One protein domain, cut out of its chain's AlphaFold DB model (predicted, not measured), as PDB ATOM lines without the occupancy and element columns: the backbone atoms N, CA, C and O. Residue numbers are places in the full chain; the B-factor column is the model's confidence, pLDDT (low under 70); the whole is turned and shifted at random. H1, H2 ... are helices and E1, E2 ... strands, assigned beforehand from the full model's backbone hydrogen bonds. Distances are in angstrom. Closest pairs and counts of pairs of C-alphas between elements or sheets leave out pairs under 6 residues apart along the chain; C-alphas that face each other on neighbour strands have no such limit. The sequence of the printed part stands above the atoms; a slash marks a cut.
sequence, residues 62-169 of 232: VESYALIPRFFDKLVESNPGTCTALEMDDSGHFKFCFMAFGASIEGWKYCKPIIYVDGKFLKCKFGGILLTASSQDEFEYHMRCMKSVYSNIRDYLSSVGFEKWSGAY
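AT A GLANCE: This is residues 62 to 169 of the 232 residues of a protein of Cucumis melo var. makuwa (UniProt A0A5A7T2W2). Two separate strand hairpins, E1 with E2 and E3 with E4, slant much the same way with an open gap between them, and the short helix H3 bridges that gap at one end; H2 packs over the first hairpin, while beyond the second H4, H5 and H6 fold back in a loose hook. Residues 147 to 152 and 158 to 164 stick out from the rest. The printed part has 108 residues, with six named helices and four named strands in the order H1 H2 E1 E2 H3 E3 E4 H4 H5 H6, and is of mixed class; each hairpin is an antiparallel sheet of two strands. The whole is loose, with a radius of gyration of the C-alphas of 17.5 A and spans of 49 by 34 by 23 A.

HOW THE PARTS SIT: Begin at H1, residues 62 to 66, and H2, residues 68 to 78, which meet only through their link. E1, residues 83 to 88, comes closest to H2 where the C-alphas of Phe 72 and Thr 84 are 6.6 A apart. E2, residues 94 to 100, forms a hairpin with E1, antiparallel at 175 degrees; look at N 85 and O 98, 3.0 A apart. H2 and E2 are near each other, with 9 pairs of C-alphas within 10 A. H3, residues 102 to 110, leads on to the hairpin of E3, residues 115 to 121, and E4, residues 129 to 135, antiparallel at 158 degrees; N 118 and O 132 are 2.9 A apart. The two hairpins' strands are apart. H4, residues 136 to 149, only just touches H5, residues 153 to 160, and only at the corner, with 3 pairs of C-alphas within 8 A, made by residues 146 to 147 of H4 alone; the closest C-alphas are those of Lys 147 and Ile 153, 6.1 A apart, and the lines are about perpendicular at 79 degrees. H5 and H6, residues 162 to 167, are close but not clearly touching, closest at the C-alphas of Leu 157 and Trp 165, 8.0 A. Every O i to N i+4 pair is within hydrogen-bond range in H1, H2, H5 and H6; H3 has 3 of 5 and H4 9 of 10.

IN THESE COORDINATES: Find C-alpha 62 at (38.127, 177.698, 210.127), where H1 begins. H2 then runs 15.1 A, E1 17.4 A and E2 18.7 A. H3 covers 13.9 A to C-alpha 110 at (73.296, 168.817, 225.205). E3 measures 20.0 A, E4 19.8 A, H4 20.3 A and H5 10.6 A; H6 ends at C-alpha 167, (62.186, 173.779, 194.797).

THE WHOLE: The C-alphas of Ser 91 and Ser 151, the two farthest apart, are 51.6 A apart. The printed part has no cut and no long link. The mean pLDDT of the printed part is 75.5; look for values under 70 at residues 62, 122 to 127, 157 and 160 to 169.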
ATOM      1  N   VAL A  62      38.315 176.620 209.128       69.81
ATOM      2  CA  VAL A  62      38.127 177.698 210.127       69.81
ATOM      3  C   VAL A  62      38.029 177.134 211.548       69.81
ATOM      4  O   VAL A  62      38.740 177.585 212.444       69.81
ATOM      5  N   GLU A  63      37.194 176.112 211.738       70.44
ATOM      6  CA  GLU A  63      36.980 175.441 213.027       70.44
ATOM      7  C   GLU A  63      38.279 174.792 213.527       70.44
ATOM      8  O   GLU A  63      38.624 174.910 214.701       70.44
ATOM      9  N   SER A  64      39.059 174.201 212.616       71.38
ATOM     10  CA  SER A  64      40.369 173.611 212.922       71.38
ATOM     11  C   SER A  64      41.360 174.624 213.513       71.38
ATOM     12  O   SER A  64      42.063 174.307 214.471       71.38
ATOM     13  N   TYR A  65      41.408 175.856 212.987       72.88
ATOM     14  CA  TYR A  65      42.257 176.920 213.547       72.88
ATOM     15  C   TYR A  65      41.724 177.446 214.892       72.88
ATOM     16  O   TYR A  65      42.517 177.761 215.780       72.88
ATOM     17  N   ALA A  66      40.402 177.483 215.086       78.75
ATOM     18  CA  ALA A  66      39.781 177.888 216.352       78.75
ATOM     19  C   ALA A  66      40.044 176.909 217.519       78.75
ATOM     20  O   ALA A  66      39.905 177.284 218.683       78.75
ATOM     21  N   LEU A  67      40.458 175.667 217.233       80.56
ATOM     22  CA  LEU A  67      40.834 174.669 218.242       80.56
ATOM     23  C   LEU A  67      42.288 174.790 218.738       80.56
ATOM     24  O   LEU A  67      42.618 174.193 219.764       80.56
ATOM     25  N   ILE A  68      43.145 175.576 218.070       82.88
ATOM     26  CA  ILE A  68      44.576 175.713 218.415       82.88
ATOM     27  C   ILE A  68      44.822 176.127 219.885       82.88
ATOM     28  O   ILE A  68      45.673 175.488 220.505       82.88
ATOM     29  N   PRO A  69      44.095 177.094 220.494       85.69
ATOM     30  CA  PRO A  69      44.289 177.440 221.907       85.69
ATOM     31  C   PRO A  69      44.075 176.235 222.834       85.69
ATOM     32  O   PRO A  69      44.977 175.851 223.570       85.69
ATOM     33  N   ARG A  70      42.927 175.552 222.699       85.94
ATOM     34  CA  ARG A  70      42.565 174.383 223.522       85.94
ATOM     35  C   ARG A  70      43.523 173.209 223.342       85.94
ATOM     36  O   ARG A  70      43.750 172.444 224.277       85.94
ATOM     37  N   PHE A  71      44.067 173.050 222.136       83.94
ATOM     38  CA  PHE A  71      45.111 172.069 221.865       83.94
ATOM     39  C   PHE A  71      46.407 172.412 222.611       83.94
ATOM     40  O   PHE A  71      47.011 171.517 223.193       83.94
ATOM     41  N   PHE A  72      46.808 173.686 222.652       86.56
ATOM     42  CA  PHE A  72      47.992 174.122 223.400       86.56
ATOM     43  C   PHE A  72      47.806 173.963 224.910       86.56
ATOM     44  O   PHE A  72      48.689 173.394 225.548       86.56
ATOM     45  N   ASP A  73      46.648 174.355 225.453       89.25
ATOM     46  CA  ASP A  73      46.302 174.163 226.869       89.25
ATOM     47  C   ASP A  73      46.511 172.693 227.279       89.25
ATOM     48  O   ASP A  73      47.280 172.382 228.192       89.25
ATOM     49  N   LYS A  74      45.901 171.766 226.523       89.62
ATOM     50  CA  LYS A  74      46.008 170.321 226.766       89.62
ATOM     51  C   LYS A  74      47.404 169.759 226.512       89.62
ATOM     52  O   LYS A  74      47.786 168.784 227.161       89.62
ATOM     53  N   LEU A  75      48.177 170.346 225.597       83.44
ATOM     54  CA  LEU A  75      49.543 169.906 225.327       83.44
ATOM     55  C   LEU A  75      50.493 170.267 226.470       83.44
ATOM     56  O   LEU A  75      51.300 169.421 226.851       83.44
ATOM     57  N   VAL A  76      50.376 171.478 227.023       89.44
ATOM     58  CA  VAL A  76      51.171 171.950 228.170       89.44
ATOM     59  C   VAL A  76      50.792 171.188 229.444       89.44
ATOM     60  O   VAL A  76      51.680 170.763 230.178       89.44
ATOM     61  N   GLU A  77      49.497 170.928 229.656       91.38
ATOM     62  CA  GLU A  77      48.985 170.058 230.727       91.38
ATOM     63  C   GLU A  77      49.562 168.633 230.640       91.38
ATOM     64  O   GLU A  77      49.992 168.071 231.645       91.38
ATOM     65  N   SER A  78      49.618 168.063 229.431       88.88
ATOM     66  CA  SER A  78      50.108 166.696 229.197       88.88
ATOM     67  C   SER A  78      51.638 166.586 229.141       88.88
ATOM     68  O   SER A  78      52.182 165.503 229.333       88.88
ATOM     69  N   ASN A  79      52.343 167.684 228.846       81.38
ATOM     70  CA  ASN A  79      53.798 167.731 228.678       81.38
ATOM     71  C   ASN A  79      54.375 168.963 229.404       81.38
ATOM     72  O   ASN A  79      54.705 169.959 228.745       81.38
ATOM     73  N   PRO A  80      54.521 168.924 230.742       89.81
ATOM     74  CA  PRO A  80      55.076 170.029 231.519       89.81
ATOM     75  C   PRO A  80      56.417 170.543 230.975       89.81
ATOM     76  O   PRO A  80      57.246 169.786 230.470       89.81
ATOM     77  N   GLY A  81      56.621 171.860 231.053       84.12
ATOM     78  CA  GLY A  81      57.781 172.540 230.462       84.12
ATOM     79  C   GLY A  81      57.683 172.793 228.951       84.12
ATOM     80  O   GLY A  81      58.571 173.430 228.393       84.12
ATOM     81  N   THR A  82      56.620 172.342 228.277       83.44
ATOM     82  CA  THR A  82      56.339 172.720 226.882       83.44
ATOM     83  C   THR A  82      56.015 174.208 226.787       83.44
ATOM     84  O   THR A  82      55.149 174.710 227.500       83.44
ATOM     85  N   CYS A  83      56.689 174.915 225.882       83.94
ATOM     86  CA  CYS A  83      56.397 176.310 225.568       83.94
ATOM     87  C   CYS A  83      55.501 176.397 224.331       83.94
ATOM     88  O   CYS A  83      55.784 175.772 223.308       83.94
ATOM     89  N   THR A  84      54.467 177.233 224.393       85.62
ATOM     90  CA  THR A  84      53.582 177.550 223.264       85.62
ATOM     91  C   THR A  84      53.324 179.050 223.194       85.62
ATOM     92  O   THR A  84      53.282 179.715 224.226       85.62
ATOM     93  N   ALA A  85      53.102 179.585 221.994       83.44
ATOM     94  CA  ALA A  85      52.623 180.955 221.802       83.44
ATOM     95  C   ALA A  85      51.656 181.027 220.614       83.44
ATOM     96  O   ALA A  85      51.763 180.238 219.677       83.44
ATOM     97  N   LEU A  86      50.721 181.975 220.641       83.81
ATOM     98  CA  LEU A  86      49.697 182.168 219.615       83.81
ATOM     99  C   LEU A  86      49.502 183.672 219.401       83.81
ATOM    100  O   LEU A  86      49.227 184.391 220.357       83.81
ATOM    101  N   GLU A  87      49.647 184.136 218.162       82.81
ATOM    102  CA  GLU A  87      49.381 185.516 217.761       82.81
ATOM    103  C   GLU A  87      48.211 185.547 216.769       82.81
ATOM    104  O   GLU A  87      48.149 184.779 215.801       82.81
ATOM    105  N   MET A  88      47.285 186.466 217.020       84.19
ATOM    106  CA  MET A  88      46.172 186.808 216.139       84.19
ATOM    107  C   MET A  88      46.360 188.238 215.621       84.19
ATOM    108  O   MET A  88      47.150 189.002 216.177       84.19
ATOM    109  N   ASP A  89      45.665 188.597 214.544       83.19
ATOM    110  CA  ASP A  89      45.547 189.997 214.123       83.19
ATOM    111  C   ASP A  89      44.455 190.754 214.903       83.19
ATOM    112  O   ASP A  89      43.727 190.169 215.708       83.19
ATOM    113  N   ASP A  90      44.329 192.062 214.662       87.88
ATOM    114  CA  ASP A  90      43.365 192.939 215.348       87.88
ATOM    115  C   ASP A  90      41.890 192.567 215.072       87.88
ATOM    116  O   ASP A  90      40.988 193.023 215.773       87.88
ATOM    117  N   SER A  91      41.637 191.719 214.069       84.19
ATOM    118  CA  SER A  91      40.327 191.128 213.756       84.19
ATOM    119  C   SER A  91      40.127 189.723 214.350       84.19
ATOM    120  O   SER A  91      39.097 189.095 214.108       84.19
ATOM    121  N   GLY A  92      41.081 189.222 215.140       78.44
ATOM    122  CA  GLY A  92      41.021 187.907 215.782       78.44
ATOM    123  C   GLY A  92      41.323 186.729 214.852       78.44
ATOM    124  O   GLY A  92      41.127 185.579 215.249       78.44
ATOM    125  N   HIS A  93      41.805 186.963 213.625       78.19
ATOM    126  CA  HIS A  93      42.226 185.860 212.765       78.19
ATOM    127  C   HIS A  93      43.587 185.327 213.198       78.19
ATOM    128  O   HIS A  93      44.471 186.069 213.625       78.19
ATOM    129  N   PHE A  94      43.787 184.023 213.013       77.19
ATOM    130  CA  PHE A  94      45.082 183.386 213.203       77.19
ATOM    131  C   PHE A  94      46.171 184.063 212.347       77.19
ATOM    132  O   PHE A  94      46.057 184.124 211.119       77.19
ATOM    133  N   LYS A  95      47.255 184.519 212.985       80.88
ATOM    134  CA  LYS A  95      48.402 185.142 212.311       80.88
ATOM    135  C   LYS A  95      49.641 184.254 212.364       80.88
ATOM    136  O   LYS A  95      50.218 183.985 211.309       80.88
ATOM    137  N   PHE A  96      50.006 183.770 213.553       79.94
ATOM    138  CA  PHE A  96      50.967 182.681 213.734       79.94
ATOM    139  C   PHE A  96      50.807 181.966 215.077       79.94
ATOM    140  O   PHE A  96      50.110 182.424 215.973       79.94
ATOM    141  N   CYS A  97      51.500 180.843 215.241       81.31
ATOM    142  CA  CYS A  97      51.714 180.216 216.541       81.31
ATOM    143  C   CYS A  97      53.145 179.683 216.649       81.31
ATOM    144  O   CYS A  97      53.914 179.794 215.701       81.31
ATOM    145  N   PHE A  98      53.499 179.126 217.800       82.81
ATOM    146  CA  PHE A  98      54.782 178.494 218.086       82.81
ATOM    147  C   PHE A  98      54.594 177.388 219.132       82.81
ATOM    148  O   PHE A  98      53.695 177.473 219.971       82.81
ATOM    149  N   MET A  99      55.459 176.372 219.095       80.56
ATOM    150  CA  MET A  99      55.466 175.247 220.025       80.56
ATOM    151  C   MET A  99      56.876 174.660 220.159       80.56
ATOM    152  O   MET A  99      57.566 174.463 219.163       80.56
ATOM    153  N   ALA A 100      57.283 174.318 221.379       80.00
ATOM    154  CA  ALA A 100      58.462 173.502 221.648       80.00
ATOM    155  C   ALA A 100      58.231 172.641 222.895       80.00
ATOM    156  O   ALA A 100      57.965 173.166 223.974       80.00
ATOM    157  N   PHE A 101      58.335 171.319 222.744       80.12
ATOM    158  CA  PHE A 101      58.154 170.362 223.836       80.12
ATOM    159  C   PHE A 101      59.201 170.548 224.941       80.12
ATOM    160  O   PHE A 101      60.380 170.744 224.639       80.12
ATOM    161  N   GLY A 102      58.805 170.394 226.208       78.19
ATOM    162  CA  GLY A 102      59.717 170.537 227.355       78.19
ATOM    163  C   GLY A 102      60.959 169.643 227.252       78.19
ATOM    164  O   GLY A 102      62.082 170.113 227.419       78.19
ATOM    165  N   ALA A 103      60.780 168.387 226.830       78.88
ATOM    166  CA  ALA A 103      61.881 167.453 226.579       78.88
ATOM    167  C   ALA A 103      62.850 167.917 225.467       78.88
ATOM    168  O   ALA A 103      64.040 167.626 225.534       78.88
ATOM    169  N   SER A 104      62.372 168.668 224.465       78.62
ATOM    170  CA  SER A 104      63.237 169.267 223.435       78.62
ATOM    171  C   SER A 104      64.021 170.467 223.959       78.62
ATOM    172  O   SER A 104      65.193 170.621 223.627       78.62
ATOM    173  N   ILE A 105      63.388 171.305 224.785       79.31
ATOM    174  CA  ILE A 105      64.028 172.469 225.415       79.31
ATOM    175  C   ILE A 105      65.132 172.011 226.381       79.31
ATOM    176  O   ILE A 105      66.207 172.609 226.418       79.31
ATOM    177  N   GLU A 106      64.896 170.923 227.116       78.62
ATOM    178  CA  GLU A 106      65.897 170.313 227.993       78.62
ATOM    179  C   GLU A 106      67.016 169.629 227.191       78.62
ATOM    180  O   GLU A 106      68.196 169.890 227.429       78.62
ATOM    181  N   GLY A 107      66.661 168.823 226.183       76.75
ATOM    182  CA  GLY A 107      67.618 168.122 225.320       76.75
ATOM    183  C   GLY A 107      68.562 169.050 224.547       76.75
ATOM    184  O   GLY A 107      69.736 168.724 224.378       76.75
ATOM    185  N   TRP A 108      68.094 170.240 224.148       76.69
ATOM    186  CA  TRP A 108      68.898 171.236 223.429       76.69
ATOM    187  C   TRP A 108      70.172 171.659 224.177       76.69
ATOM    188  O   TRP A 108      71.185 171.937 223.539       76.69
ATOM    189  N   LYS A 109      70.170 171.628 225.519       77.88
ATOM    190  CA  LYS A 109      71.347 171.943 226.356       77.88
ATOM    191  C   LYS A 109      72.547 171.019 226.097       77.88
ATOM    192  O   LYS A 109      73.667 171.368 226.459       77.88
ATOM    193  N   TYR A 110      72.306 169.856 225.491       77.94
ATOM    194  CA  TYR A 110      73.296 168.817 225.205       77.94
ATOM    195  C   TYR A 110      73.636 168.699 223.708       77.94
ATOM    196  O   TYR A 110      74.485 167.889 223.335       77.94
ATOM    197  N   CYS A 111      72.995 169.490 222.840       75.19
ATOM    198  CA  CYS A 111      73.294 169.545 221.408       75.19
ATOM    199  C   CYS A 111      74.375 170.591 221.087       75.19
ATOM    200  O   CYS A 111      74.594 171.552 221.827       75.19
ATOM    201  N   LYS A 112      75.004 170.463 219.913       79.00
ATOM    202  CA  LYS A 112      75.763 171.561 219.296       79.00
ATOM    203  C   LYS A 112      74.816 172.759 219.076       79.00
ATOM    204  O   LYS A 112      73.703 172.540 218.595       79.00
ATOM    205  N   PRO A 113      75.244 174.019 219.306       77.81
ATOM    206  CA  PRO A 113      74.421 175.220 219.113       77.81
ATOM    207  C   PRO A 113      74.259 175.598 217.623       77.81
ATOM    208  O   PRO A 113      74.503 176.731 217.211       77.81
ATOM    209  N   ILE A 114      73.885 174.622 216.792       76.44
ATOM    210  CA  ILE A 114      73.696 174.722 215.344       76.44
ATOM    211  C   ILE A 114      72.316 174.141 215.019       76.44
ATOM    212  O   ILE A 114      72.038 172.973 215.301       76.44
ATOM    213  N   ILE A 115      71.459 174.981 214.437       76.12
ATOM    214  CA  ILE A 115      70.063 174.673 214.113       76.12
ATOM    215  C   ILE A 115      69.903 174.633 212.592       76.12
ATOM    216  O   ILE A 115      70.298 175.571 211.897       76.12
ATOM    217  N   TYR A 116      69.275 173.576 212.088       72.56
ATOM    218  CA  TYR A 116      68.754 173.510 210.725       72.56
ATOM    219  C   TYR A 116      67.275 173.891 210.735       72.56
ATOM    220  O   TYR A 116      66.546 173.466 211.627       72.56
ATOM    221  N   VAL A 117      66.829 174.677 209.751       77.00
ATOM    222  CA  VAL A 117      65.421 175.072 209.586       77.00
ATOM    223  C   VAL A 117      64.957 174.684 208.185       77.00
ATOM    224  O   VAL A 117      65.598 175.057 207.203       77.00
ATOM    225  N   ASP A 118      63.841 173.960 208.102       76.62
ATOM    226  CA  ASP A 118      63.126 173.643 206.858       76.62
ATOM    227  C   ASP A 118      61.733 174.299 206.858       76.62
ATOM    228  O   ASP A 118      61.195 174.645 207.913       76.62
ATOM    229  N   GLY A 119      61.155 174.504 205.672       76.62
ATOM    230  CA  GLY A 119      59.904 175.234 205.481       76.62
ATOM    231  C   GLY A 119      58.994 174.609 204.429       76.62
ATOM    232  O   GLY A 119      59.240 174.704 203.226       76.62
ATOM    233  N   LYS A 120      57.878 174.027 204.874       74.69
ATOM    234  CA  LYS A 120      56.934 173.291 204.025       74.69
ATOM    235  C   LYS A 120      55.630 174.061 203.819       74.69
ATOM    236  O   LYS A 120      54.866 174.277 204.757       74.69
ATOM    237  N   PHE A 121      55.326 174.419 202.571       73.25
ATOM    238  CA  PHE A 121      54.048 175.047 202.217       73.25
ATOM    239  C   PHE A 121      52.853 174.143 202.551       73.25
ATOM    240  O   PHE A 121      52.771 172.990 202.108       73.25
ATOM    241  N   LEU A 122      51.899 174.689 203.302       67.94
ATOM    242  CA  LEU A 122      50.689 173.996 203.721       67.94
ATOM    243  C   LEU A 122      49.630 174.024 202.615       67.94
ATOM    244  O   LEU A 122      49.289 175.070 202.065       67.94
ATOM    245  N   LYS A 123      49.062 172.854 202.312       66.19
ATOM    246  CA  LYS A 123      48.004 172.681 201.301       66.19
ATOM    247  C   LYS A 123      46.606 172.833 201.916       66.19
ATOM    248  O   LYS A 123      45.743 171.992 201.686       66.19
ATOM    249  N   CYS A 124      46.403 173.876 202.721       65.38
ATOM    250  CA  CYS A 124      45.106 174.208 203.319       65.38
ATOM    251  C   CYS A 124      44.470 175.438 202.642       65.38
ATOM    252  O   CYS A 124      45.138 176.159 201.900       65.38
ATOM    253  N   LYS A 125      43.186 175.698 202.928       64.00
ATOM    254  CA  LYS A 125      42.402 176.835 202.401       64.00
ATOM    255  C   LYS A 125      43.076 178.203 202.604       64.00
ATOM    256  O   LYS A 125      42.912 179.083 201.765       64.00
ATOM    257  N   PHE A 126      43.837 178.361 203.686       67.81
ATOM    258  CA  PHE A 126      44.502 179.609 204.079       67.81
ATOM    259  C   PHE A 126      46.011 179.631 203.766       67.81
ATOM    260  O   PHE A 126      46.689 180.614 204.052       67.81
ATOM    261  N   GLY A 127      46.551 178.572 203.150       67.38
ATOM    262  CA  GLY A 127      47.980 178.456 202.860       67.38
ATOM    263  C   GLY A 127      48.838 178.359 204.127       67.38
ATOM    264  O   GLY A 127      48.561 177.543 205.004       67.38
ATOM    265  N   GLY A 128      49.893 179.177 204.197       72.56
ATOM    266  CA  GLY A 128      50.890 179.182 205.273       72.56
ATOM    267  C   GLY A 128      52.138 178.334 204.984       72.56
ATOM    268  O   GLY A 128      52.177 177.532 204.046       72.56
ATOM    269  N   ILE A 129      53.176 178.527 205.803       70.19
ATOM    270  CA  ILE A 129      54.440 177.779 205.757       70.19
ATOM    271  C   ILE A 129      54.663 177.144 207.127       70.19
ATOM    272  O   ILE A 129      54.809 177.854 208.118       70.19
ATOM    273  N   LEU A 130      54.722 175.817 207.156       75.88
ATOM    274  CA  LEU A 130      55.114 175.046 208.325       75.88
ATOM    275  C   LEU A 130      56.641 175.096 208.445       75.88
ATOM    276  O   LEU A 130      57.326 174.444 207.656       75.88
ATOM    277  N   LEU A 131      57.172 175.884 209.381       75.88
ATOM    278  CA  LEU A 131      58.599 175.845 209.709       75.88
ATOM    279  C   LEU A 131      58.878 174.763 210.752       75.88
ATOM    280  O   LEU A 131      58.209 174.704 211.782       75.88
ATOM    281  N   THR A 132      59.903 173.957 210.504       72.00
ATOM    282  CA  THR A 132      60.446 172.976 211.451       72.00
ATOM    283  C   THR A 132      61.922 173.258 211.675       72.00
ATOM    284  O   THR A 132      62.644 173.527 210.716       72.00
ATOM    285  N   ALA A 133      62.372 173.177 212.924       76.56
ATOM    286  CA  ALA A 133      63.783 173.261 213.280       76.56
ATOM    287  C   ALA A 133      64.257 171.933 213.872       76.56
ATOM    288  O   ALA A 133      63.468 171.263 214.530       76.56
ATOM    289  N   SER A 134      65.529 171.600 213.660       74.19
ATOM    290  CA  SER A 134      66.196 170.390 214.166       74.19
ATOM    291  C   SER A 134      67.640 170.711 214.554       74.19
ATOM    292  O   SER A 134      68.242 171.638 213.999       74.19
ATOM    293  N   SER A 135      68.225 169.957 215.488       80.88
ATOM    294  CA  SER A 135      69.640 170.149 215.853       80.88
ATOM    295  C   SER A 135      70.580 169.516 214.818       80.88
ATOM    296  O   SER A 135      70.185 168.632 214.053       80.88
ATOM    297  N   GLN A 136      71.852 169.936 214.782       80.38
ATOM    298  CA  GLN A 136      72.845 169.261 213.937       80.38
ATOM    299  C   GLN A 136      72.998 167.779 214.297       80.38
ATOM    300  O   GLN A 136      73.061 166.940 213.401       80.38
ATOM    301  N   ASP A 137      73.049 167.450 215.587       74.94
ATOM    302  CA  ASP A 137      73.255 166.078 216.060       74.94
ATOM    303  C   ASP A 137      72.072 165.168 215.694       74.94
ATOM    304  O   ASP A 137      72.258 164.025 215.274       74.94
ATOM    305  N   GLU A 138      70.854 165.706 215.759       73.25
ATOM    306  CA  GLU A 138      69.627 165.049 215.310       73.25
ATOM    307  C   GLU A 138      69.597 164.850 213.786       73.25
ATOM    308  O   GLU A 138      69.247 163.768 213.309       73.25
ATOM    309  N   PHE A 139      69.978 165.865 213.004       73.75
ATOM    310  CA  PHE A 139      70.069 165.752 211.547       73.75
ATOM    311  C   PHE A 139      71.136 164.727 211.131       73.75
ATOM    312  O   PHE A 139      70.911 163.912 210.231       73.75
ATOM    313  N   GLU A 140      72.286 164.710 211.811       77.75
ATOM    314  CA  GLU A 140      73.351 163.722 211.612       77.75
ATOM    315  C   GLU A 140      72.896 162.305 211.994       77.75
ATOM    316  O   GLU A 140      73.179 161.365 211.243       77.75
ATOM    317  N   TYR A 141      72.132 162.148 213.082       80.12
ATOM    318  CA  TYR A 141      71.512 160.882 213.485       80.12
ATOM    319  C   TYR A 141      70.525 160.362 212.430       80.12
ATOM    320  O   TYR A 141      70.697 159.247 211.930       80.12
ATOM    321  N   HIS A 142      69.556 161.178 212.004       73.12
ATOM    322  CA  HIS A 142      68.595 160.802 210.961       73.12
ATOM    323  C   HIS A 142      69.290 160.475 209.631       73.12
ATOM    324  O   HIS A 142      68.947 159.490 208.974       73.12
ATOM    325  N   MET A 143      70.330 161.228 209.257       74.06
ATOM    326  CA  MET A 143      71.173 160.916 208.097       74.06
ATOM    327  C   MET A 143      71.943 159.597 208.247       74.06
ATOM    328  O   MET A 143      72.206 158.937 207.239       74.06
ATOM    329  N   ARG A 144      72.296 159.178 209.471       81.25
ATOM    330  CA  ARG A 144      72.909 157.868 209.737       81.25
ATOM    331  C   ARG A 144      71.890 156.738 209.580       81.25
ATOM    332  O   ARG A 144      72.195 155.754 208.914       81.25
ATOM    333  N   CYS A 145      70.678 156.908 210.109       76.38
ATOM    334  CA  CYS A 145      69.580 155.948 209.966       76.38
ATOM    335  C   CYS A 145      69.125 155.791 208.503       76.38
ATOM    336  O   CYS A 145      68.938 154.669 208.032       76.38
ATOM    337  N   MET A 146      69.036 156.890 207.742       74.19
ATOM    338  CA  MET A 146      68.769 156.823 206.301       74.19
ATOM    339  C   MET A 146      69.900 156.117 205.542       74.19
ATOM    340  O   MET A 146      69.614 155.286 204.684       74.19
ATOM    341  N   LYS A 147      71.174 156.356 205.893       76.12
ATOM    342  CA  LYS A 147      72.319 155.645 205.292       76.12
ATOM    343  C   LYS A 147      72.294 154.128 205.507       76.12
ATOM    344  O   LYS A 147      72.745 153.410 204.623       76.12
ATOM    345  N   SER A 148      71.781 153.631 206.635       82.94
ATOM    346  CA  SER A 148      71.643 152.180 206.861       82.94
ATOM    347  C   SER A 148      70.547 151.514 206.019       82.94
ATOM    348  O   SER A 148      70.574 150.298 205.871       82.94
ATOM    349  N   VAL A 149      69.614 152.286 205.449       85.88
ATOM    350  CA  VAL A 149      68.569 151.783 204.534       85.88
ATOM    351  C   VAL A 149      68.932 152.048 203.067       85.88
ATOM    352  O   VAL A 149      68.637 151.234 202.196       85.88
ATOM    353  N   TYR A 150      69.591 153.175 202.782       81.06
ATOM    354  CA  TYR A 150      69.971 153.603 201.437       81.06
ATOM    355  C   TYR A 150      71.368 154.246 201.476       81.06
ATOM    356  O   TYR A 150      71.532 155.426 201.791       81.06
ATOM    357  N   SER A 151      72.406 153.452 201.208       84.44
ATOM    358  CA  SER A 151      73.811 153.816 201.466       84.44
ATOM    359  C   SER A 151      74.279 155.061 200.701       84.44
ATOM    360  O   SER A 151      74.948 155.925 201.274       84.44
ATOM    361  N   ASN A 152      73.851 155.196 199.444       85.25
ATOM    362  CA  ASN A 152      74.129 156.319 198.547       85.25
ATOM    363  C   ASN A 152      73.222 157.546 198.779       85.25
ATOM    364  O   ASN A 152      73.211 158.460 197.951       85.25
ATOM    365  N   ILE A 153      72.448 157.605 199.878       80.50
ATOM    366  CA  ILE A 153      71.495 158.704 200.121       80.50
ATOM    367  C   ILE A 153      72.161 160.079 200.066       80.50
ATOM    368  O   ILE A 153      71.626 160.972 199.422       80.50
ATOM    369  N   ARG A 154      73.347 160.273 200.664       73.31
ATOM    370  CA  ARG A 154      74.009 161.593 200.646       73.31
ATOM    371  C   ARG A 154      74.445 162.010 199.242       73.31
ATOM    372  O   ARG A 154      74.356 163.193 198.924       73.31
ATOM    373  N   ASP A 155      74.851 161.067 198.403       79.38
ATOM    374  CA  ASP A 155      75.319 161.344 197.042       79.38
ATOM    375  C   ASP A 155      74.127 161.639 196.119       79.38
ATOM    376  O   ASP A 155      74.168 162.563 195.305       79.38
ATOM    377  N   TYR A 156      73.006 160.941 196.330       77.25
ATOM    378  CA  TYR A 156      71.718 161.263 195.715       77.25
ATOM    379  C   TYR A 156      71.197 162.648 196.144       77.25
ATOM    380  O   TYR A 156      70.885 163.479 195.291       77.25
ATOM    381  N   LEU A 157      71.169 162.948 197.449       68.62
ATOM    382  CA  LEU A 157      70.776 164.269 197.962       68.62
ATOM    383  C   LEU A 157      71.637 165.384 197.334       68.62
ATOM    384  O   LEU A 157      71.097 166.388 196.865       68.62
ATOM    385  N   SER A 158      72.958 165.180 197.275       73.56
ATOM    386  CA  SER A 158      73.927 166.158 196.760       73.56
ATOM    387  C   SER A 158      73.828 166.365 195.244       73.56
ATOM    388  O   SER A 158      73.862 167.505 194.789       73.56
ATOM    389  N   SER A 159      73.655 165.293 194.461       75.00
ATOM    390  CA  SER A 159      73.519 165.358 192.992       75.00
ATOM    391  C   SER A 159      72.170 165.918 192.525       75.00
ATOM    392  O   SER A 159      72.082 166.539 191.463       75.00
ATOM    393  N   VAL A 160      71.114 165.767 193.331       69.50
ATOM    394  CA  VAL A 160      69.859 166.510 193.149       69.50
ATOM    395  C   VAL A 160      70.080 168.002 193.444       69.50
ATOM    396  O   VAL A 160      69.654 168.841 192.646       69.50
ATOM    397  N   GLY A 161      70.809 168.327 194.517       51.00
ATOM    398  CA  GLY A 161      71.206 169.690 194.883       51.00
ATOM    399  C   GLY A 161      70.124 170.458 195.652       51.00
ATOM    400  O   GLY A 161      68.926 170.257 195.442       51.00
ATOM    401  N   PHE A 162      70.545 171.348 196.560       50.38
ATOM    402  CA  PHE A 162      69.660 172.014 197.532       50.38
ATOM    403  C   PHE A 162      68.441 172.697 196.889       50.38
ATOM    404  O   PHE A 162      67.320 172.506 197.356       50.38
ATOM    405  N   GLU A 163      68.625 173.414 195.775       46.56
ATOM    406  CA  GLU A 163      67.525 174.109 195.088       46.56
ATOM    407  C   GLU A 163      66.477 173.180 194.461       46.56
ATOM    408  O   GLU A 163      65.326 173.583 194.308       46.56
ATOM    409  N   LYS A 164      66.813 171.926 194.118       45.78
ATOM    410  CA  LYS A 164      65.789 170.955 193.691       45.78
ATOM    411  C   LYS A 164      65.043 170.363 194.883       45.78
ATOM    412  O   LYS A 164      63.851 170.104 194.742       45.78
ATOM    413  N   TRP A 165      65.694 170.190 196.036       42.00
ATOM    414  CA  TRP A 165      65.030 169.738 197.265       42.00
ATOM    415  C   TRP A 165      64.020 170.766 197.775       42.00
ATOM    416  O   TRP A 165      62.840 170.443 197.909       42.00
ATOM    417  N   SER A 166      64.440 172.020 197.960       40.62
ATOM    418  CA  SER A 166      63.538 173.111 198.352       40.62
ATOM    419  C   SER A 166      62.555 173.483 197.230       40.62
ATOM    420  O   SER A 166      61.373 173.733 197.473       40.62
ATOM    421  N   GLY A 167      62.997 173.448 195.970       38.94
ATOM    422  CA  GLY A 167      62.186 173.779 194.797       38.94
ATOM    423  C   GLY A 167      61.128 172.740 194.406       38.94
ATOM    424  O   GLY A 167      60.189 173.091 193.682       38.94
ATOM    425  N   ALA A 168      61.215 171.491 194.885       37.75
ATOM    426  CA  ALA A 168      60.275 170.413 194.547       37.75
ATOM    427  C   ALA A 168      58.810 170.755 194.880       37.75
ATOM    428  O   ALA A 168      57.894 170.336 194.166       37.75
ATOM    429  N   TYR A 169      58.583 171.561 195.921       38.78
ATOM    430  CA  TYR A 169      57.250 172.000 196.347       38.78
ATOM    431  C   TYR A 169      56.847 173.385 195.811       38.78
ATOM    432  O   TYR A 169      55.667 173.731 195.847       38.78
TER     433      TYR A 169